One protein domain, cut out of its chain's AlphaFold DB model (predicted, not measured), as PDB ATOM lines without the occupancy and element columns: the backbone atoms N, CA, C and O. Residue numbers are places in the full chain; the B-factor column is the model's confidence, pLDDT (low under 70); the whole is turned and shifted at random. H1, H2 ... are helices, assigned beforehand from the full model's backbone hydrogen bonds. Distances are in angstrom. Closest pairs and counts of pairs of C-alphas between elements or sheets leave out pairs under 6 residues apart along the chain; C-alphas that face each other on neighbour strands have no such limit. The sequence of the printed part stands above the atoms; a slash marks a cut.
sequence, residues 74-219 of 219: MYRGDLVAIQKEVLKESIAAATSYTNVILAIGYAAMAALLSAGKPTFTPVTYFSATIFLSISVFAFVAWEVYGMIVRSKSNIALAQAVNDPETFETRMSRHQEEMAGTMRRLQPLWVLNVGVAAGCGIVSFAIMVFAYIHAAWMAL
ATOM      1  N   MET A  74     -11.726 -52.131  25.641       56.78
ATOM      2  CA  MET A  74     -11.226 -50.770  25.391       56.78
ATOM      3  C   MET A  74      -9.704 -50.649  25.540       56.78
ATOM      4  O   MET A  74      -9.010 -50.224  24.617       56.78
ATOM      5  N   TYR A  75      -9.139 -51.086  26.671       61.12
ATOM      6  CA  TYR A  75      -7.707 -50.891  26.930       61.12
ATOM      7  C   TYR A  75      -6.803 -51.746  26.039       61.12
ATOM      8  O   TYR A  75      -5.634 -51.410  25.853       61.12
ATOM      9  N   ARG A  76      -7.308 -52.848  25.474       61.09
ATOM     10  CA  ARG A  76      -6.516 -53.702  24.580       61.09
ATOM     11  C   ARG A  76      -6.346 -53.080  23.194       61.09
ATOM     12  O   ARG A  76      -5.289 -53.265  22.600       61.09
ATOM     13  N   GLY A  77      -7.347 -52.346  22.707       55.62
ATOM     14  CA  GLY A  77      -7.247 -51.576  21.467       55.62
ATOM     15  C   GLY A  77      -6.296 -50.394  21.624       55.62
ATOM     16  O   GLY A  77      -5.311 -50.293  20.891       55.62
ATOM     17  N   ASP A  78      -6.528 -49.574  22.649       53.31
ATOM     18  CA  ASP A  78      -5.835 -48.294  22.810       53.31
ATOM     19  C   ASP A  78      -4.393 -48.439  23.300       53.31
ATOM     20  O   ASP A  78      -3.507 -47.803  22.743       53.31
ATOM     21  N   LEU A  79      -4.088 -49.310  24.273       52.62
ATOM     22  CA  LEU A  79      -2.696 -49.470  24.728       52.62
ATOM     23  C   LEU A  79      -1.812 -50.095  23.652       52.62
ATOM     24  O   LEU A  79      -0.652 -49.718  23.522       52.62
ATOM     25  N   VAL A  80      -2.345 -51.033  22.866       56.12
ATOM     26  CA  VAL A  80      -1.599 -51.633  21.754       56.12
ATOM     27  C   VAL A  80      -1.436 -50.624  20.618       56.12
ATOM     28  O   VAL A  80      -0.367 -50.581  20.013       56.12
ATOM     29  N   ALA A  81      -2.451 -49.804  20.334       56.62
ATOM     30  CA  ALA A  81      -2.349 -48.723  19.358       56.62
ATOM     31  C   ALA A  81      -1.323 -47.665  19.794       56.62
ATOM     32  O   ALA A  81      -0.400 -47.384  19.035       56.62
ATOM     33  N   ILE A  82      -1.398 -47.187  21.040       54.88
ATOM     34  CA  ILE A  82      -0.476 -46.202  21.621       54.88
ATOM     35  C   ILE A  82       0.949 -46.757  21.678       54.88
ATOM     36  O   ILE A  82       1.890 -46.075  21.285       54.88
ATOM     37  N   GLN A  83       1.147 -48.008  22.109       50.09
ATOM     38  CA  GLN A  83       2.479 -48.623  22.098       50.09
ATOM     39  C   GLN A  83       3.025 -48.758  20.679       50.09
ATOM     40  O   GLN A  83       4.199 -48.473  20.462       50.09
ATOM     41  N   LYS A  84       2.197 -49.152  19.703       61.28
ATOM     42  CA  LYS A  84       2.603 -49.203  18.292       61.28
ATOM     43  C   LYS A  84       2.958 -47.821  17.759       61.28
ATOM     44  O   LYS A  84       3.925 -47.710  17.013       61.28
ATOM     45  N   GLU A  85       2.204 -46.795  18.129       63.06
ATOM     46  CA  GLU A  85       2.416 -45.419  17.691       63.06
ATOM     47  C   GLU A  85       3.701 -44.837  18.288       63.06
ATOM     48  O   GLU A  85       4.568 -44.405  17.535       63.06
ATOM     49  N   VAL A  86       3.923 -44.994  19.596       57.06
ATOM     50  CA  VAL A  86       5.172 -44.599  20.271       57.06
ATOM     51  C   VAL A  86       6.381 -45.358  19.714       57.06
ATOM     52  O   VAL A  86       7.442 -44.768  19.488       57.06
ATOM     53  N   LEU A  87       6.255 -46.663  19.443       53.88
ATOM     54  CA  LEU A  87       7.339 -47.441  18.833       53.88
ATOM     55  C   LEU A  87       7.620 -46.971  17.399       53.88
ATOM     56  O   LEU A  87       8.771 -46.847  16.992       53.88
ATOM     57  N   LYS A  88       6.569 -46.683  16.626       68.75
ATOM     58  CA  LYS A  88       6.679 -46.204  15.245       68.75
ATOM     59  C   LYS A  88       7.320 -44.818  15.186       68.75
ATOM     60  O   LYS A  88       8.226 -44.621  14.380       68.75
ATOM     61  N   GLU A  89       6.895 -43.892  16.041       63.62
ATOM     62  CA  GLU A  89       7.461 -42.544  16.131       63.62
ATOM     63  C   GLU A  89       8.916 -42.568  16.603       63.62
ATOM     64  O   GLU A  89       9.768 -41.938  15.978       63.62
ATOM     65  N   SER A  90       9.238 -43.348  17.642       47.66
ATOM     66  CA  SER A  90      10.615 -43.460  18.144       47.66
ATOM     67  C   SER A  90      11.568 -44.085  17.120       47.66
ATOM     68  O   SER A  90      12.675 -43.576  16.928       47.66
ATOM     69  N   ILE A  91      11.142 -45.125  16.395       62.78
ATOM     70  CA  ILE A  91      11.938 -45.747  15.325       62.78
ATOM     71  C   ILE A  91      12.108 -44.789  14.136       62.78
ATOM     72  O   ILE A  91      13.209 -44.673  13.586       62.78
ATOM     73  N   ALA A  92      11.044 -44.084  13.738       63.25
ATOM     74  CA  ALA A  92      11.096 -43.120  12.642       63.25
ATOM     75  C   ALA A  92      12.028 -41.943  12.972       63.25
ATOM     76  O   ALA A  92      12.885 -41.587  12.158       63.25
ATOM     77  N   ALA A  93      11.921 -41.396  14.186       56.72
ATOM     78  CA  ALA A  93      12.789 -40.334  14.672       56.72
ATOM     79  C   ALA A  93      14.254 -40.792  14.742       56.72
ATOM     80  O   ALA A  93      15.126 -40.129  14.181       56.72
ATOM     81  N   ALA A  94      14.535 -41.957  15.342       51.22
ATOM     82  CA  ALA A  94      15.895 -42.496  15.444       51.22
ATOM     83  C   ALA A  94      16.553 -42.699  14.068       51.22
ATOM     84  O   ALA A  94      17.730 -42.379  13.878       51.22
ATOM     85  N   THR A  95      15.780 -43.171  13.084       66.00
ATOM     86  CA  THR A  95      16.250 -43.330  11.699       66.00
ATOM     87  C   THR A  95      16.597 -41.977  11.071       66.00
ATOM     88  O   THR A  95      17.650 -41.831  10.453       66.00
ATOM     89  N   SER A  96      15.739 -40.968  11.258       68.19
ATOM     90  CA  SER A  96      15.962 -39.620  10.725       68.19
ATOM     91  C   SER A  96      17.215 -38.967  11.318       68.19
ATOM     92  O   SER A  96      18.070 -38.494  10.566       68.19
ATOM     93  N   TYR A  97      17.386 -39.021  12.644       61.72
ATOM     94  CA  TYR A  97      18.561 -38.454  13.315       61.72
ATOM     95  C   TYR A  97      19.867 -39.111  12.865       61.72
ATOM     96  O   TYR A  97      20.847 -38.415  12.605       61.72
ATOM     97  N   THR A  98      19.874 -40.438  12.714       73.06
ATOM     98  CA  THR A  98      21.067 -41.180  12.282       73.06
ATOM     99  C   THR A  98      21.522 -40.741  10.888       73.06
ATOM    100  O   THR A  98      22.704 -40.469  10.680       73.06
ATOM    101  N   ASN A  99      20.585 -40.579   9.952       76.06
ATOM    102  CA  ASN A  99      20.902 -40.158   8.586       76.06
ATOM    103  C   ASN A  99      21.434 -38.719   8.522       76.06
ATOM    104  O   ASN A  99      22.368 -38.444   7.766       76.06
ATOM    105  N   VAL A 100      20.896 -37.811   9.344       75.81
ATOM    106  CA  VAL A 100      21.384 -36.424   9.433       75.81
ATOM    107  C   VAL A 100      22.807 -36.374   9.993       75.81
ATOM    108  O   VAL A 100      23.668 -35.717   9.410       75.81
ATOM    109  N   ILE A 101      23.079 -37.098  11.082       76.75
ATOM    110  CA  ILE A 101      24.418 -37.161  11.688       76.75
ATOM    111  C   ILE A 101      25.441 -37.694  10.678       76.75
ATOM    112  O   ILE A 101      26.527 -37.129  10.545       76.75
ATOM    113  N   LEU A 102      25.087 -38.737   9.924       82.75
ATOM    114  CA  LEU A 102      25.963 -39.308   8.899       82.75
ATOM    115  C   LEU A 102      26.225 -38.334   7.748       82.75
ATOM    116  O   LEU A 102      27.373 -38.188   7.330       82.75
ATOM    117  N   ALA A 103      25.201 -37.623   7.269       81.81
ATOM    118  CA  ALA A 103      25.366 -36.611   6.227       81.81
ATOM    119  C   ALA A 103      26.319 -35.487   6.669       81.81
ATOM    120  O   ALA A 103      27.222 -35.111   5.920       81.81
ATOM    121  N   ILE A 104      26.164 -34.999   7.906       86.06
ATOM    122  CA  ILE A 104      27.056 -33.990   8.493       86.06
ATOM    123  C   ILE A 104      28.484 -34.538   8.614       86.06
ATOM    124  O   ILE A 104      29.435 -33.853   8.239       86.06
ATOM    125  N   GLY A 105      28.647 -35.778   9.082       85.88
ATOM    126  CA  GLY A 105      29.954 -36.428   9.207       85.88
ATOM    127  C   GLY A 105      30.689 -36.542   7.869       85.88
ATOM    128  O   GLY A 105      31.848 -36.137   7.761       85.88
ATOM    129  N   TYR A 106      30.008 -37.013   6.821       89.56
ATOM    130  CA  TYR A 106      30.596 -37.099   5.482       89.56
ATOM    131  C   TYR A 106      30.921 -35.725   4.890       89.56
ATOM    132  O   TYR A 106      31.974 -35.566   4.272       89.56
ATOM    133  N   ALA A 107      30.068 -34.721   5.118       90.44
ATOM    134  CA  ALA A 107      30.343 -33.349   4.700       90.44
ATOM    135  C   ALA A 107      31.601 -32.789   5.386       90.44
ATOM    136  O   ALA A 107      32.453 -32.199   4.720       90.44
ATOM    137  N   ALA A 108      31.766 -33.033   6.690       88.56
ATOM    138  CA  ALA A 108      32.957 -32.632   7.431       88.56
ATOM    139  C   ALA A 108      34.227 -33.324   6.900       88.56
ATOM    140  O   ALA A 108      35.243 -32.662   6.689       88.56
ATOM    141  N   MET A 109      34.171 -34.629   6.611       89.56
ATOM    142  CA  MET A 109      35.302 -35.356   6.015       89.56
ATOM    143  C   MET A 109      35.665 -34.840   4.616       89.56
ATOM    144  O   MET A 109      36.844 -34.672   4.308       89.56
ATOM    145  N   ALA A 110      34.672 -34.547   3.774       90.06
ATOM    146  CA  ALA A 110      34.899 -33.975   2.448       90.06
ATOM    147  C   ALA A 110      35.511 -32.563   2.522       90.06
ATOM    148  O   ALA A 110      36.395 -32.223   1.729       90.06
ATOM    149  N   ALA A 111      35.084 -31.756   3.499       90.44
ATOM    150  CA  ALA A 111      35.669 -30.447   3.768       90.44
ATOM    151  C   ALA A 111      37.134 -30.570   4.224       90.44
ATOM    152  O   ALA A 111      37.998 -29.889   3.672       90.44
ATOM    153  N   LEU A 112      37.433 -31.487   5.154       88.94
ATOM    154  CA  LEU A 112      38.799 -31.764   5.618       88.94
ATOM    155  C   LEU A 112      39.721 -32.221   4.486       88.94
ATOM    156  O   LEU A 112      40.851 -31.738   4.391       88.94
ATOM    157  N   LEU A 113      39.239 -33.115   3.619       91.38
ATOM    158  CA  LEU A 113      39.977 -33.600   2.453       91.38
ATOM    159  C   LEU A 113      40.292 -32.464   1.470       91.38
ATOM    160  O   LEU A 113      41.406 -32.375   0.955       91.38
ATOM    161  N   SER A 114      39.318 -31.581   1.232       90.44
ATOM    162  CA  SER A 114      39.459 -30.451   0.307       90.44
ATOM    163  C   SER A 114      40.417 -29.388   0.845       90.44
ATOM    164  O   SER A 114      41.273 -28.903   0.106       90.44
ATOM    165  N   ALA A 115      40.316 -29.066   2.138       88.69
ATOM    166  CA  ALA A 115      41.215 -28.137   2.819       88.69
ATOM    167  C   ALA A 115      42.648 -28.683   2.947       88.69
ATOM    168  O   ALA A 115      43.599 -27.907   2.908       88.69
ATOM    169  N   GLY A 116      42.807 -30.008   3.056       85.25
ATOM    170  CA  GLY A 116      44.096 -30.682   3.241       85.25
ATOM    171  C   GLY A 116      44.850 -30.978   1.944       85.25
ATOM    172  O   GLY A 116      45.998 -31.412   1.977       85.25
ATOM    173  N   LYS A 117      44.246 -30.715   0.779       87.44
ATOM    174  CA  LYS A 117      44.873 -30.936  -0.531       87.44
ATOM    175  C   LYS A 117      46.295 -30.350  -0.680       87.44
ATOM    176  O   LYS A 117      47.125 -31.057  -1.245       87.44
ATOM    177  N   PRO A 118      46.618 -29.122  -0.218       85.94
ATOM    178  CA  PRO A 118      47.978 -28.586  -0.334       85.94
ATOM    179  C   PRO A 118      48.985 -29.221   0.640       85.94
ATOM    180  O   PRO A 118      50.182 -29.171   0.380       85.94
ATOM    181  N   THR A 119      48.527 -29.804   1.749       86.19
ATOM    182  CA  THR A 119      49.377 -30.399   2.793       86.19
ATOM    183  C   THR A 119      49.551 -31.909   2.649       86.19
ATOM    184  O   THR A 119      50.474 -32.480   3.228       86.19
ATOM    185  N   PHE A 120      48.687 -32.580   1.891       89.06
ATOM    186  CA  PHE A 120      48.725 -34.031   1.743       89.06
ATOM    187  C   PHE A 120      49.702 -34.479   0.658       89.06
ATOM    188  O   PHE A 120      49.751 -33.935  -0.444       89.06
ATOM    189  N   THR A 121      50.425 -35.566   0.936       91.19
ATOM    190  CA  THR A 121      51.145 -36.284  -0.119       91.19
ATOM    191  C   THR A 121      50.140 -36.878  -1.121       91.19
ATOM    192  O   THR A 121      49.016 -37.225  -0.727       91.19
ATOM    193  N   PRO A 122      50.518 -37.070  -2.399       91.38
ATOM    194  CA  PRO A 122      49.626 -37.665  -3.395       91.38
ATOM    195  C   PRO A 122      49.082 -39.034  -2.971       91.38
ATOM    196  O   PRO A 122      47.906 -39.327  -3.188       91.38
ATOM    197  N   VAL A 123      49.913 -39.844  -2.304       91.12
ATOM    198  CA  VAL A 123      49.538 -41.175  -1.810       91.12
ATOM    199  C   VAL A 123      48.489 -41.067  -0.705       91.12
ATOM    200  O   VAL A 123      47.439 -41.696  -0.803       91.12
ATOM    201  N   THR A 124      48.716 -40.223   0.307       91.50
ATOM    202  CA  THR A 124      47.754 -40.037   1.409       91.50
ATOM    203  C   THR A 124      46.422 -39.479   0.920       91.50
ATOM    204  O   THR A 124      45.371 -39.956   1.347       91.50
ATOM    205  N   TYR A 125      46.450 -38.521  -0.014       92.69
ATOM    206  CA  TYR A 125      45.237 -37.954  -0.603       92.69
ATOM    207  C   TYR A 125      44.445 -39.020  -1.372       92.69
ATOM    208  O   TYR A 125      43.235 -39.163  -1.177       92.69
ATOM    209  N   PHE A 126      45.125 -39.806  -2.211       94.44
ATOM    210  CA  PHE A 126      44.493 -40.852  -3.011       94.44
ATOM    211  C   PHE A 126      43.905 -41.968  -2.139       94.44
ATOM    212  O   PHE A 126      42.734 -42.313  -2.297       94.44
ATOM    213  N   SER A 127      44.668 -42.476  -1.165       93.56
ATOM    214  CA  SER A 127      44.190 -43.501  -0.232       93.56
ATOM    215  C   SER A 127      42.991 -43.014   0.581       93.56
ATOM    216  O   SER A 127      41.973 -43.703   0.626       93.56
ATOM    217  N   ALA A 128      43.061 -41.810   1.165       92.69
ATOM    218  CA  ALA A 128      41.947 -41.246   1.928       92.69
ATOM    219  C   ALA A 128      40.686 -41.089   1.062       92.69
ATOM    220  O   ALA A 128      39.592 -41.445   1.505       92.69
ATOM    221  N   THR A 129      40.844 -40.633  -0.187       93.31
ATOM    222  CA  THR A 129      39.739 -40.474  -1.147       93.31
ATOM    223  C   THR A 129      39.092 -41.812  -1.500       93.31
ATOM    224  O   THR A 129      37.864 -41.902  -1.524       93.31
ATOM    225  N   ILE A 130      39.885 -42.862  -1.741       96.00
ATOM    226  CA  ILE A 130      39.360 -44.201  -2.049       96.00
ATOM    227  C   ILE A 130      38.556 -44.745  -0.873       96.00
ATOM    228  O   ILE A 130      37.406 -45.142  -1.056       96.00
ATOM    229  N   PHE A 131      39.125 -44.727   0.334       94.88
ATOM    230  CA  PHE A 131      38.437 -45.246   1.516       94.88
ATOM    231  C   PHE A 131      37.158 -44.457   1.823       94.88
ATOM    232  O   PHE A 131      36.120 -45.058   2.103       94.88
ATOM    233  N   LEU A 132      37.190 -43.127   1.688       93.69
ATOM    234  CA  LEU A 132      35.997 -42.296   1.851       93.69
ATOM    235  C   LEU A 132      34.930 -42.629   0.802       93.69
ATOM    236  O   LEU A 132      33.759 -42.778   1.140       93.69
ATOM    237  N   SER A 133      35.329 -42.796  -0.461       94.31
ATOM    238  CA  SER A 133      34.402 -43.120  -1.552       94.31
ATOM    239  C   SER A 133      33.746 -44.483  -1.352       94.31
ATOM    240  O   SER A 133      32.537 -44.602  -1.527       94.31
ATOM    241  N   ILE A 134      34.510 -45.498  -0.927       95.06
ATOM    242  CA  ILE A 134      33.973 -46.826  -0.597       95.06
ATOM    243  C   ILE A 134      32.985 -46.726   0.571       95.06
ATOM    244  O   ILE A 134      31.895 -47.290   0.490       95.06
ATOM    245  N   SER A 135      33.331 -45.973   1.620       94.25
ATOM    246  CA  SER A 135      32.455 -45.743   2.776       94.25
ATOM    247  C   SER A 135      31.116 -45.128   2.365       94.25
ATOM    248  O   SER A 135      30.058 -45.657   2.705       94.25
ATOM    249  N   VAL A 136      31.161 -44.033   1.600       92.25
ATOM    250  CA  VAL A 136      29.964 -43.326   1.128       92.25
ATOM    251  C   VAL A 136      29.148 -44.217   0.195       92.25
ATOM    252  O   VAL A 136      27.935 -44.316   0.357       92.25
ATOM    253  N   PHE A 137      29.793 -44.899  -0.752       93.81
ATOM    254  CA  PHE A 137      29.106 -45.769  -1.702       93.81
ATOM    255  C   PHE A 137      28.389 -46.930  -1.004       93.81
ATOM    256  O   PHE A 137      27.206 -47.149  -1.258       93.81
ATOM    257  N   ALA A 138      29.066 -47.633  -0.090       91.81
ATOM    258  CA  ALA A 138      28.474 -48.725   0.682       91.81
ATOM    259  C   ALA A 138      27.295 -48.243   1.545       91.81
ATOM    260  O   ALA A 138      26.265 -48.916   1.640       91.81
ATOM    261  N   PHE A 139      27.410 -47.051   2.135       90.12
ATOM    262  CA  PHE A 139      26.323 -46.449   2.900       90.12
ATOM    263  C   PHE A 139      25.112 -46.100   2.019       90.12
ATOM    264  O   PHE A 139      23.994 -46.517   2.315       90.12
ATOM    265  N   VAL A 140      25.328 -45.393   0.904       90.12
ATOM    266  CA  VAL A 140      24.253 -44.982  -0.014       90.12
ATOM    267  C   VAL A 140      23.575 -46.193  -0.651       90.12
ATOM    268  O   VAL A 140      22.347 -46.254  -0.681       90.12
ATOM    269  N   ALA A 141      24.346 -47.177  -1.122       90.50
ATOM    270  CA  ALA A 141      23.800 -48.402  -1.703       90.50
ATOM    271  C   ALA A 141      22.877 -49.127  -0.711       90.50
ATOM    272  O   ALA A 141      21.803 -49.602  -1.088       90.50
ATOM    273  N   TRP A 142      23.262 -49.156   0.566       90.00
ATOM    274  CA  TRP A 142      22.453 -49.749   1.619       90.00
ATOM    275  C   TRP A 142      21.188 -48.952   1.939       90.00
ATOM    276  O   TRP A 142      20.111 -49.542   2.035       90.00
ATOM    277  N   GLU A 143      21.277 -47.627   2.059       87.06
ATOM    278  CA  GLU A 143      20.101 -46.780   2.294       87.06
ATOM    279  C   GLU A 143      19.089 -46.894   1.147       87.06
ATOM    280  O   GLU A 143      17.893 -47.068   1.394       87.06
ATOM    281  N   VAL A 144      19.560 -46.891  -0.107       88.38
ATOM    282  CA  VAL A 144      18.714 -47.096  -1.294       88.38
ATOM    283  C   VAL A 144      18.039 -48.465  -1.241       88.38
ATOM    284  O   VAL A 144      16.823 -48.564  -1.423       88.38
ATOM    285  N   TYR A 145      18.791 -49.522  -0.930       88.75
ATOM    286  CA  TYR A 145      18.223 -50.858  -0.759       88.75
ATOM    287  C   TYR A 145      17.157 -50.892   0.352       88.75
ATOM    288  O   TYR A 145      16.054 -51.407   0.146       88.75
ATOM    289  N   GLY A 146      17.432 -50.273   1.502       85.56
ATOM    290  CA  GLY A 146      16.493 -50.167   2.618       85.56
ATOM    291  C   GLY A 146      15.226 -49.378   2.272       85.56
ATOM    292  O   GLY A 146      14.132 -49.733   2.719       85.56
ATOM    293  N   MET A 147      15.327 -48.327   1.454       82.88
ATOM    294  CA  MET A 147      14.162 -47.603   0.929       82.88
ATOM    295  C   MET A 147      13.314 -48.478   0.002       82.88
ATOM    296  O   MET A 147      12.090 -48.473   0.128       82.88
ATOM    297  N   ILE A 148      13.937 -49.280  -0.870       85.62
ATOM    298  CA  ILE A 148      13.219 -50.213  -1.754       85.62
ATOM    299  C   ILE A 148      12.445 -51.250  -0.931       85.62
ATOM    300  O   ILE A 148      11.267 -51.488  -1.207       85.62
ATOM    301  N   VAL A 149      13.069 -51.842   0.093       84.56
ATOM    302  CA  VAL A 149      12.408 -52.824   0.969       84.56
ATOM    303  C   VAL A 149      11.234 -52.188   1.718       84.56
ATOM    304  O   VAL A 149      10.126 -52.715   1.661       84.56
ATOM    305  N   ARG A 150      11.435 -51.021   2.349       80.62
ATOM    306  CA  ARG A 150      10.366 -50.296   3.062       80.62
ATOM    307  C   ARG A 150       9.213 -49.895   2.139       80.62
ATOM    308  O   ARG A 150       8.055 -50.038   2.518       80.62
ATOM    309  N   SER A 151       9.518 -49.438   0.925       77.69
ATOM    310  CA  SER A 151       8.512 -49.083  -0.082       77.69
ATOM    311  C   SER A 151       7.652 -50.290  -0.468       77.69
ATOM    312  O   SER A 151       6.425 -50.210  -0.427       77.69
ATOM    313  N   LYS A 152       8.278 -51.446  -0.737       80.38
ATOM    314  CA  LYS A 152       7.553 -52.694  -1.022       80.38
ATOM    315  C   LYS A 152       6.648 -53.117   0.137       80.38
ATOM    316  O   LYS A 152       5.500 -53.482  -0.108       80.38
ATOM    317  N   SER A 153       7.125 -53.024   1.378       76.06
ATOM    318  CA  SER A 153       6.310 -53.345   2.556       76.06
ATOM    319  C   SER A 153       5.127 -52.396   2.728       76.06
ATOM    320  O   SER A 153       4.016 -52.849   2.986       76.06
ATOM    321  N   ASN A 154       5.319 -51.092   2.514       73.56
ATOM    322  CA  ASN A 154       4.232 -50.114   2.592       73.56
ATOM    323  C   ASN A 154       3.156 -50.355   1.522       73.56
ATOM    324  O   ASN A 154       1.969 -50.234   1.817       73.56
ATOM    325  N   ILE A 155       3.551 -50.735   0.301       77.94
ATOM    326  CA  ILE A 155       2.607 -51.097  -0.769       77.94
ATOM    327  C   ILE A 155       1.824 -52.361  -0.393       77.94
ATOM    328  O   ILE A 155       0.601 -52.382  -0.531       77.94
ATOM    329  N   ALA A 156       2.500 -53.394   0.122       71.81
ATOM    330  CA  ALA A 156       1.848 -54.625   0.568       71.81
ATOM    331  C   ALA A 156       0.852 -54.365   1.711       71.81
ATOM    332  O   ALA A 156      -0.256 -54.899   1.711       71.81
ATOM    333  N   LEU A 157       1.213 -53.485   2.650       69.94
ATOM    334  CA  LEU A 157       0.332 -53.073   3.738       69.94
ATOM    335  C   LEU A 157      -0.886 -52.296   3.221       69.94
ATOM    336  O   LEU A 157      -2.007 -52.584   3.628       69.94
ATOM    337  N   ALA A 158      -0.690 -51.355   2.294       71.88
ATOM    338  CA  ALA A 158      -1.784 -50.600   1.684       71.88
ATOM    339  C   ALA A 158      -2.777 -51.518   0.946       71.88
ATOM    340  O   ALA A 158      -3.987 -51.327   1.043       71.88
ATOM    341  N   GLN A 159      -2.280 -52.554   0.264       73.12
ATOM    342  CA  GLN A 159      -3.123 -53.574  -0.367       73.12
ATOM    343  C   GLN A 159      -3.881 -54.432   0.655       73.12
ATOM    344  O   GLN A 159      -5.017 -54.815   0.398       73.12
ATOM    345  N   ALA A 160      -3.282 -54.726   1.813       64.75
ATOM    346  CA  ALA A 160      -3.942 -55.483   2.874       64.75
ATOM    347  C   ALA A 160      -5.061 -54.686   3.569       64.75
ATOM    348  O   ALA A 160      -6.085 -55.265   3.912       64.75
ATOM    349  N   VAL A 161      -4.894 -53.369   3.742       68.88
ATOM    350  CA  VAL A 161      -5.900 -52.485   4.369       68.88
ATOM    351  C   VAL A 161      -7.182 -52.367   3.530       68.88
ATOM    352  O   VAL A 161      -8.257 -52.190   4.094       68.88
ATOM    353  N   ASN A 162      -7.096 -52.516   2.205       72.25
ATOM    354  CA  ASN A 162      -8.264 -52.461   1.320       72.25
ATOM    355  C   ASN A 162      -9.199 -53.692   1.419       72.25
ATOM    356  O   ASN A 162     -10.311 -53.615   0.908       72.25
ATOM    357  N   ASP A 163      -8.794 -54.785   2.088       67.38
ATOM    358  CA  ASP A 163      -9.605 -56.002   2.297       67.38
ATOM    359  C   ASP A 163      -9.809 -56.296   3.805       67.38
ATOM    360  O   ASP A 163      -9.096 -57.129   4.384       67.38
ATOM    361  N   PRO A 164     -10.787 -55.653   4.474       61.22
ATOM    362  CA  PRO A 164     -10.961 -55.750   5.926       61.22
ATOM    363  C   PRO A 164     -11.264 -57.167   6.437       61.22
ATOM    364  O   PRO A 164     -10.834 -57.517   7.533       61.22
ATOM    365  N   GLU A 165     -11.921 -58.020   5.643       68.81
ATOM    366  CA  GLU A 165     -12.254 -59.401   6.042       68.81
ATOM    367  C   GLU A 165     -11.029 -60.323   6.165       68.81
ATOM    368  O   GLU A 165     -11.072 -61.322   6.879       68.81
ATOM    369  N   THR A 166      -9.915 -59.998   5.495       68.81
ATOM    370  CA  THR A 166      -8.686 -60.821   5.518       68.81
ATOM    371  C   THR A 166      -7.489 -60.103   6.140       68.81
ATOM    372  O   THR A 166      -6.362 -60.607   6.092       68.81
ATOM    373  N   PHE A 167      -7.729 -58.941   6.748       64.38
ATOM    374  CA  PHE A 167      -6.696 -58.044   7.251       64.38
ATOM    375  C   PHE A 167      -5.789 -58.702   8.301       64.38
ATOM    376  O   PHE A 167      -4.570 -58.670   8.141       64.38
ATOM    377  N   GLU A 168      -6.348 -59.348   9.332       66.69
ATOM    378  CA  GLU A 168      -5.546 -59.999  10.386       66.69
ATOM    379  C   GLU A 168      -4.623 -61.085   9.821       66.69
ATOM    380  O   GLU A 168      -3.433 -61.113  10.138       66.69
ATOM    381  N   THR A 169      -5.141 -61.932   8.929       72.19
ATOM    382  CA  THR A 169      -4.391 -63.043   8.326       72.19
ATOM    383  C   THR A 169      -3.310 -62.556   7.357       72.19
ATOM    384  O   THR A 169      -2.220 -63.124   7.299       72.19
ATOM    385  N   ARG A 170      -3.575 -61.490   6.586       70.50
ATOM    386  CA  ARG A 170      -2.561 -60.877   5.709       70.50
ATOM    387  C   ARG A 170      -1.494 -60.145   6.519       70.50
ATOM    388  O   ARG A 170      -0.320 -60.208   6.164       70.50
ATOM    389  N   MET A 171      -1.882 -59.494   7.613       68.81
ATOM    390  CA  MET A 171      -0.965 -58.754   8.472       68.81
ATOM    391  C   MET A 171      -0.030 -59.683   9.254       68.81
ATOM    392  O   MET A 171       1.170 -59.418   9.307       68.81
ATOM    393  N   SER A 172      -0.536 -60.791   9.808       72.88
ATOM    394  CA  SER A 172       0.299 -61.790  10.492       72.88
ATOM    395  C   SER A 172       1.302 -62.436   9.534       72.88
ATOM    396  O   SER A 172       2.498 -62.472   9.821       72.88
ATOM    397  N   ARG A 173       0.852 -62.826   8.336       75.44
ATOM    398  CA  ARG A 173       1.727 -63.364   7.288       75.44
ATOM    399  C   ARG A 173       2.782 -62.354   6.836       75.44
ATOM    400  O   ARG A 173       3.949 -62.708   6.689       75.44
ATOM    401  N   HIS A 174       2.404 -61.087   6.663       73.62
ATOM    402  CA  HIS A 174       3.349 -60.029   6.309       73.62
ATOM    403  C   HIS A 174       4.414 -59.821   7.397       73.62
ATOM    404  O   HIS A 174       5.590 -59.635   7.084       73.62
ATOM    405  N   GLN A 175       4.033 -59.897   8.677       74.00
ATOM    406  CA  GLN A 175       4.976 -59.826   9.798       74.00
ATOM    407  C   GLN A 175       5.959 -61.002   9.805       74.00
ATOM    408  O   GLN A 175       7.156 -60.790  10.004       74.00
ATOM    409  N   GLU A 176       5.489 -62.222   9.547       78.62
ATOM    410  CA  GLU A 176       6.350 -63.408   9.455       78.62
ATOM    411  C   GLU A 176       7.326 -63.323   8.272       78.62
ATOM    412  O   GLU A 176       8.526 -63.574   8.430       78.62
ATOM    413  N   GLU A 177       6.848 -62.896   7.100       79.38
ATOM    414  CA  GLU A 177       7.672 -62.698   5.902       79.38
ATOM    415  C   GLU A 177       8.724 -61.592   6.113       79.38
ATOM    416  O   GLU A 177       9.896 -61.755   5.748       79.38
ATOM    417  N   MET A 178       8.342 -60.490   6.768       76.56
ATOM    418  CA  MET A 178       9.258 -59.415   7.157       76.56
ATOM    419  C   MET A 178      10.304 -59.901   8.161       76.56
ATOM    420  O   MET A 178      11.490 -59.632   7.970       76.56
ATOM    421  N   ALA A 179       9.909 -60.654   9.192       78.00
ATOM    422  CA  ALA A 179      10.833 -61.191  10.191       78.00
ATOM    423  C   ALA A 179      11.848 -62.164   9.567       78.00
ATOM    424  O   ALA A 179      13.044 -62.099   9.866       78.00
ATOM    425  N   GLY A 180      11.396 -63.031   8.654       82.38
ATOM    426  CA  GLY A 180      12.264 -63.936   7.902       82.38
ATOM    427  C   GLY A 180      13.248 -63.189   6.999       82.38
ATOM    428  O   GLY A 180      14.440 -63.505   6.978       82.38
ATOM    429  N   THR A 181      12.773 -62.160   6.296       80.81
ATOM    430  CA  THR A 181      13.611 -61.313   5.434       80.81
ATOM    431  C   THR A 181      14.637 -60.532   6.255       80.81
ATOM    432  O   THR A 181      15.815 -60.515   5.906       80.81
ATOM    433  N   MET A 182      14.231 -59.966   7.394       78.25
ATOM    434  CA  MET A 182      15.112 -59.213   8.288       78.25
ATOM    435  C   MET A 182      16.239 -60.091   8.845       78.25
ATOM    436  O   MET A 182      17.400 -59.686   8.818       78.25
ATOM    437  N   ARG A 183      15.934 -61.328   9.266       83.94
ATOM    438  CA  ARG A 183      16.950 -62.294   9.726       83.94
ATOM    439  C   ARG A 183      17.967 -62.638   8.638       83.94
ATOM    440  O   ARG A 183      19.152 -62.757   8.931       83.94
ATOM    441  N   ARG A 184      17.526 -62.773   7.384       86.00
ATOM    442  CA  ARG A 184      18.426 -63.027   6.243       86.00
ATOM    443  C   ARG A 184      19.288 -61.815   5.894       86.00
ATOM    444  O   ARG A 184      20.422 -61.985   5.460       86.00
ATOM    445  N   LEU A 185      18.763 -60.608   6.092       86.44
ATOM    446  CA  LEU A 185      19.473 -59.358   5.819       86.44
ATOM    447  C   LEU A 185      20.426 -58.940   6.938       86.44
ATOM    448  O   LEU A 185      21.363 -58.194   6.672       86.44
ATOM    449  N   GLN A 186      20.237 -59.437   8.159       86.06
ATOM    450  CA  GLN A 186      21.082 -59.119   9.307       86.06
ATOM    451  C   GLN A 186      22.593 -59.313   9.054       86.06
ATOM    452  O   GLN A 186      23.339 -58.366   9.305       86.06
ATOM    453  N   PRO A 187      23.090 -60.456   8.535       89.81
ATOM    454  CA  PRO A 187      24.524 -60.613   8.276       89.81
ATOM    455  C   PRO A 187      25.042 -59.652   7.195       89.81
ATOM    456  O   PRO A 187      26.140 -59.117   7.329       89.81
ATOM    457  N   LEU A 188      24.244 -59.385   6.154       90.31
ATOM    458  CA  LEU A 188      24.597 -58.427   5.102       90.31
ATOM    459  C   LEU A 188      24.656 -56.995   5.641       90.31
ATOM    460  O   LEU A 188      25.550 -56.242   5.266       90.31
ATOM    461  N   TRP A 189      23.748 -56.640   6.553       89.50
ATOM    462  CA  TRP A 189      23.759 -55.349   7.235       89.50
ATOM    463  C   TRP A 189      25.021 -55.179   8.076       89.50
ATOM    464  O   TRP A 189      25.714 -54.177   7.924       89.50
ATOM    465  N   VAL A 190      25.359 -56.170   8.909       90.44
ATOM    466  CA  VAL A 190      26.568 -56.129   9.749       90.44
ATOM    467  C   VAL A 190      27.821 -55.999   8.884       90.44
ATOM    468  O   VAL A 190      28.684 -55.175   9.182       90.44
ATOM    469  N   LEU A 191      27.905 -56.763   7.791       93.25
ATOM    470  CA  LEU A 191      29.022 -56.673   6.854       93.25
ATOM    471  C   LEU A 191      29.106 -55.282   6.214       93.25
ATOM    472  O   LEU A 191      30.175 -54.679   6.207       93.25
ATOM    473  N   ASN A 192      27.989 -54.756   5.709       92.00
ATOM    474  CA  ASN A 192      27.963 -53.455   5.050       92.00
ATOM    475  C   ASN A 192      28.320 -52.314   6.009       92.00
ATOM    476  O   ASN A 192      29.134 -51.461   5.668       92.00
ATOM    477  N   VAL A 193      27.757 -52.320   7.219       90.19
ATOM    478  CA  VAL A 193      28.091 -51.346   8.265       90.19
ATOM    479  C   VAL A 193      29.561 -51.463   8.653       90.19
ATOM    480  O   VAL A 193      30.231 -50.442   8.762       90.19
ATOM    481  N   GLY A 194      30.086 -52.683   8.798       92.50
ATOM    482  CA  GLY A 194      31.500 -52.914   9.089       92.50
ATOM    483  C   GLY A 194      32.425 -52.361   8.004       92.50
ATOM    484  O   GLY A 194      33.399 -51.681   8.320       92.50
ATOM    485  N   VAL A 195      32.099 -52.586   6.728       94.06
ATOM    486  CA  VAL A 195      32.868 -52.054   5.591       94.06
ATOM    487  C   VAL A 195      32.766 -50.533   5.522       94.06
ATOM    488  O   VAL A 195      33.796 -49.869   5.410       94.06
ATOM    489  N   ALA A 196      31.558 -49.973   5.620       92.56
ATOM    490  CA  ALA A 196      31.343 -48.533   5.556       92.56
ATOM    491  C   ALA A 196      32.050 -47.819   6.718       92.56
ATOM    492  O   ALA A 196      32.922 -46.985   6.492       92.56
ATOM    493  N   ALA A 197      31.760 -48.209   7.962       91.94
ATOM    494  CA  ALA A 197      32.380 -47.616   9.142       91.94
ATOM    495  C   ALA A 197      33.899 -47.836   9.163       91.94
ATOM    496  O   ALA A 197      34.645 -46.900   9.441       91.94
ATOM    497  N   GLY A 198      34.370 -49.038   8.817       94.69
ATOM    498  CA  GLY A 198      35.797 -49.353   8.760       94.69
ATOM    499  C   GLY A 198      36.546 -48.475   7.758       94.69
ATOM    500  O   GLY A 198      37.544 -47.850   8.113       94.69
ATOM    501  N   CYS A 199      36.034 -48.351   6.530       95.62
ATOM    502  CA  CYS A 199      36.638 -47.488   5.516       95.62
ATOM    503  C   CYS A 199      36.570 -46.005   5.911       95.62
ATOM    504  O   CYS A 199      37.550 -45.283   5.729       95.62
ATOM    505  N   GLY A 200      35.459 -45.554   6.501       92.31
ATOM    506  CA  GLY A 200      35.316 -44.190   7.013       92.31
ATOM    507  C   GLY A 200      36.344 -43.857   8.099       92.31
ATOM    508  O   GLY A 200      37.039 -42.847   7.998       92.31
ATOM    509  N   ILE A 201      36.512 -44.738   9.091       95.06
ATOM    510  CA  ILE A 201      37.487 -44.567  10.180       95.06
ATOM    511  C   ILE A 201      38.919 -44.564   9.639       95.06
ATOM    512  O   ILE A 201      39.706 -43.697  10.013       95.06
ATOM    513  N   VAL A 202      39.259 -45.490   8.736       96.44
ATOM    514  CA  VAL A 202      40.595 -45.543   8.119       96.44
ATOM    515  C   VAL A 202      40.877 -44.267   7.326       96.44
ATOM    516  O   VAL A 202      41.942 -43.674   7.480       96.44
ATOM    517  N   SER A 203      39.917 -43.804   6.522       94.00
ATOM    518  CA  SER A 203      40.044 -42.550   5.776       94.00
ATOM    519  C   SER A 203      40.267 -41.356   6.708       94.00
ATOM    520  O   SER A 203      41.202 -40.581   6.507       94.00
ATOM    521  N   PHE A 204      39.473 -41.252   7.778       93.94
ATOM    522  CA  PHE A 204      39.618 -40.203   8.785       93.94
ATOM    523  C   PHE A 204      40.996 -40.237   9.461       93.94
ATOM    524  O   PHE A 204      41.660 -39.206   9.558       93.94
ATOM    525  N   ALA A 205      41.465 -41.421   9.867       95.12
ATOM    526  CA  ALA A 205      42.771 -41.592  10.496       95.12
ATOM    527  C   ALA A 205      43.922 -41.164   9.569       95.12
ATOM    528  O   ALA A 205      44.834 -40.472  10.019       95.12
ATOM    529  N   ILE A 206      43.853 -41.506   8.274       93.12
ATOM    530  CA  ILE A 206      44.837 -41.065   7.271       93.12
ATOM    531  C   ILE A 206      44.858 -39.535   7.179       93.12
ATOM    532  O   ILE A 206      45.936 -38.942   7.189       93.12
ATOM    533  N   MET A 207      43.686 -38.889   7.114       92.12
ATOM    534  CA  MET A 207      43.601 -37.427   7.033       92.12
ATOM    535  C   MET A 207      44.181 -36.757   8.283       92.12
ATOM    536  O   MET A 207      45.005 -35.854   8.162       92.12
ATOM    537  N   VAL A 208      43.795 -37.209   9.481       92.50
ATOM    538  CA  VAL A 208      44.291 -36.652  10.752       92.50
ATOM    539  C   VAL A 208      45.801 -36.837  10.880       92.50
ATOM    540  O   VAL A 208      46.503 -35.885  11.212       92.50
ATOM    541  N   PHE A 209      46.316 -38.028  10.567       92.75
ATOM    542  CA  PHE A 209      47.754 -38.290  10.590       92.75
ATOM    543  C   PHE A 209      48.514 -37.365   9.632       92.75
ATOM    544  O   PHE A 209      49.530 -36.787  10.016       92.75
ATOM    545  N   ALA A 210      47.997 -37.162   8.416       90.50
ATOM    546  CA  ALA A 210      48.602 -36.258   7.444       90.50
ATOM    547  C   ALA A 210      48.599 -34.793   7.925       90.50
ATOM    548  O   ALA A 210      49.601 -34.101   7.751       90.50
ATOM    549  N   TYR A 211      47.528 -34.334   8.583       89.00
ATOM    550  CA  TYR A 211      47.478 -33.001   9.197       89.00
ATOM    551  C   TYR A 211      48.495 -32.836  10.330       89.00
ATOM    552  O   TYR A 211      49.195 -31.827  10.371       89.00
ATOM    553  N   ILE A 212      48.604 -33.821  11.228       91.38
ATOM    554  CA  ILE A 212      49.579 -33.788  12.327       91.38
ATOM    555  C   ILE A 212      50.997 -33.755  11.758       91.38
ATOM    556  O   ILE A 212      51.795 -32.914  12.158       91.38
ATOM    557  N   HIS A 213      51.300 -34.621  10.791       90.19
ATOM    558  CA  HIS A 213      52.607 -34.655  10.145       90.19
ATOM    559  C   HIS A 213      52.946 -33.322   9.459       90.19
ATOM    560  O   HIS A 213      54.052 -32.814   9.613       90.19
ATOM    561  N   ALA A 214      51.994 -32.719   8.740       87.88
ATOM    562  CA  ALA A 214      52.187 -31.413   8.115       87.88
ATOM    563  C   ALA A 214      52.432 -30.298   9.147       87.88
ATOM    564  O   ALA A 214      53.297 -29.455   8.930       87.88
ATOM    565  N   ALA A 215      51.715 -30.312  10.275       88.94
ATOM    566  CA  ALA A 215      51.909 -29.345  11.355       88.94
ATOM    567  C   ALA A 215      53.288 -29.487  12.019       88.94
ATOM    568  O   ALA A 215      53.938 -28.485  12.288       88.94
ATOM    569  N   TRP A 216      53.752 -30.723  12.230       91.81
ATOM    570  CA  TRP A 216      55.091 -31.003  12.760       91.81
ATOM    571  C   TRP A 216      56.213 -30.526  11.836       91.81
ATOM    572  O   TRP A 216      57.234 -30.071  12.327       91.81
ATOM    573  N   MET A 217      56.026 -30.610  10.518       86.06
ATOM    574  CA  MET A 217      57.011 -30.132   9.537       86.06
ATOM    575  C   MET A 217      57.025 -28.604   9.374       86.06
ATOM    576  O   MET A 217      57.942 -28.074   8.753       86.06
ATOM    577  N   ALA A 218      55.994 -27.905   9.859       81.44
ATOM    578  CA  ALA A 218      55.877 -26.449   9.768       81.44
ATOM    579  C   ALA A 218      56.448 -25.708  10.995       81.44
ATOM    580  O   ALA A 218      56.542 -24.480  10.960       81.44
ATOM    581  N   LEU A 219      56.780 -26.448  12.061       71.75
ATOM    582  CA  LEU A 219      57.469 -25.991  13.273       71.75
ATOM    583  C   LEU A 219      58.989 -26.076  13.093       71.75
ATOM    584  O   LEU A 219      59.668 -25.144  13.577       71.75
TER     585      LEU A 219
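Overview. This is residues 74 to 219 of the 219 residues of an uncharacterized protein of Xanthomonas campestris (UniProt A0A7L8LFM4). A long rod of three helices, in which H2 and H3 lie side by side as a hairpin while H1 splays away, residues 74 to 98 standing free. This all-helix bundle is up and down, each helix running against the one before. The printed part has 146 residues, three named helices and no named strand; it is only just extended, close to loose, with radius of gyration of the C-alphas 22.2 A and spans 76 by 28 by 21 A.

Arrangement. H1, residues 74 to 115, touches H2, residues 122 to 161, with residues 106 to 113 alone; their closest C-alphas, Leu 113 and Tyr 125, are 7.5 A apart. H2 touches H3, residues 164 to 217, opposite ways at a shallow tilt of 13 degrees; the closest C-alphas, Ser 135 and Ala 196, are 4.1 A apart. H3 has a kink of 42 degrees near residue 185. O i to N i+4 pairs are within hydrogen-bond range throughout H2, in 37 of 38 in H1 and 46 of 50 in H3.

Along the chain. H1 begins at C-alpha 74 (-11.226, -50.770, 25.391) and spans 61.4 A, H2 58.0 A; H3 spans 72.7 A, ending at C-alpha 217 (57.011, -30.132, 9.537).

Size, cuts and confidence. The printed part has no cut. Residues 74 to 97 are among those with pLDDT under 70.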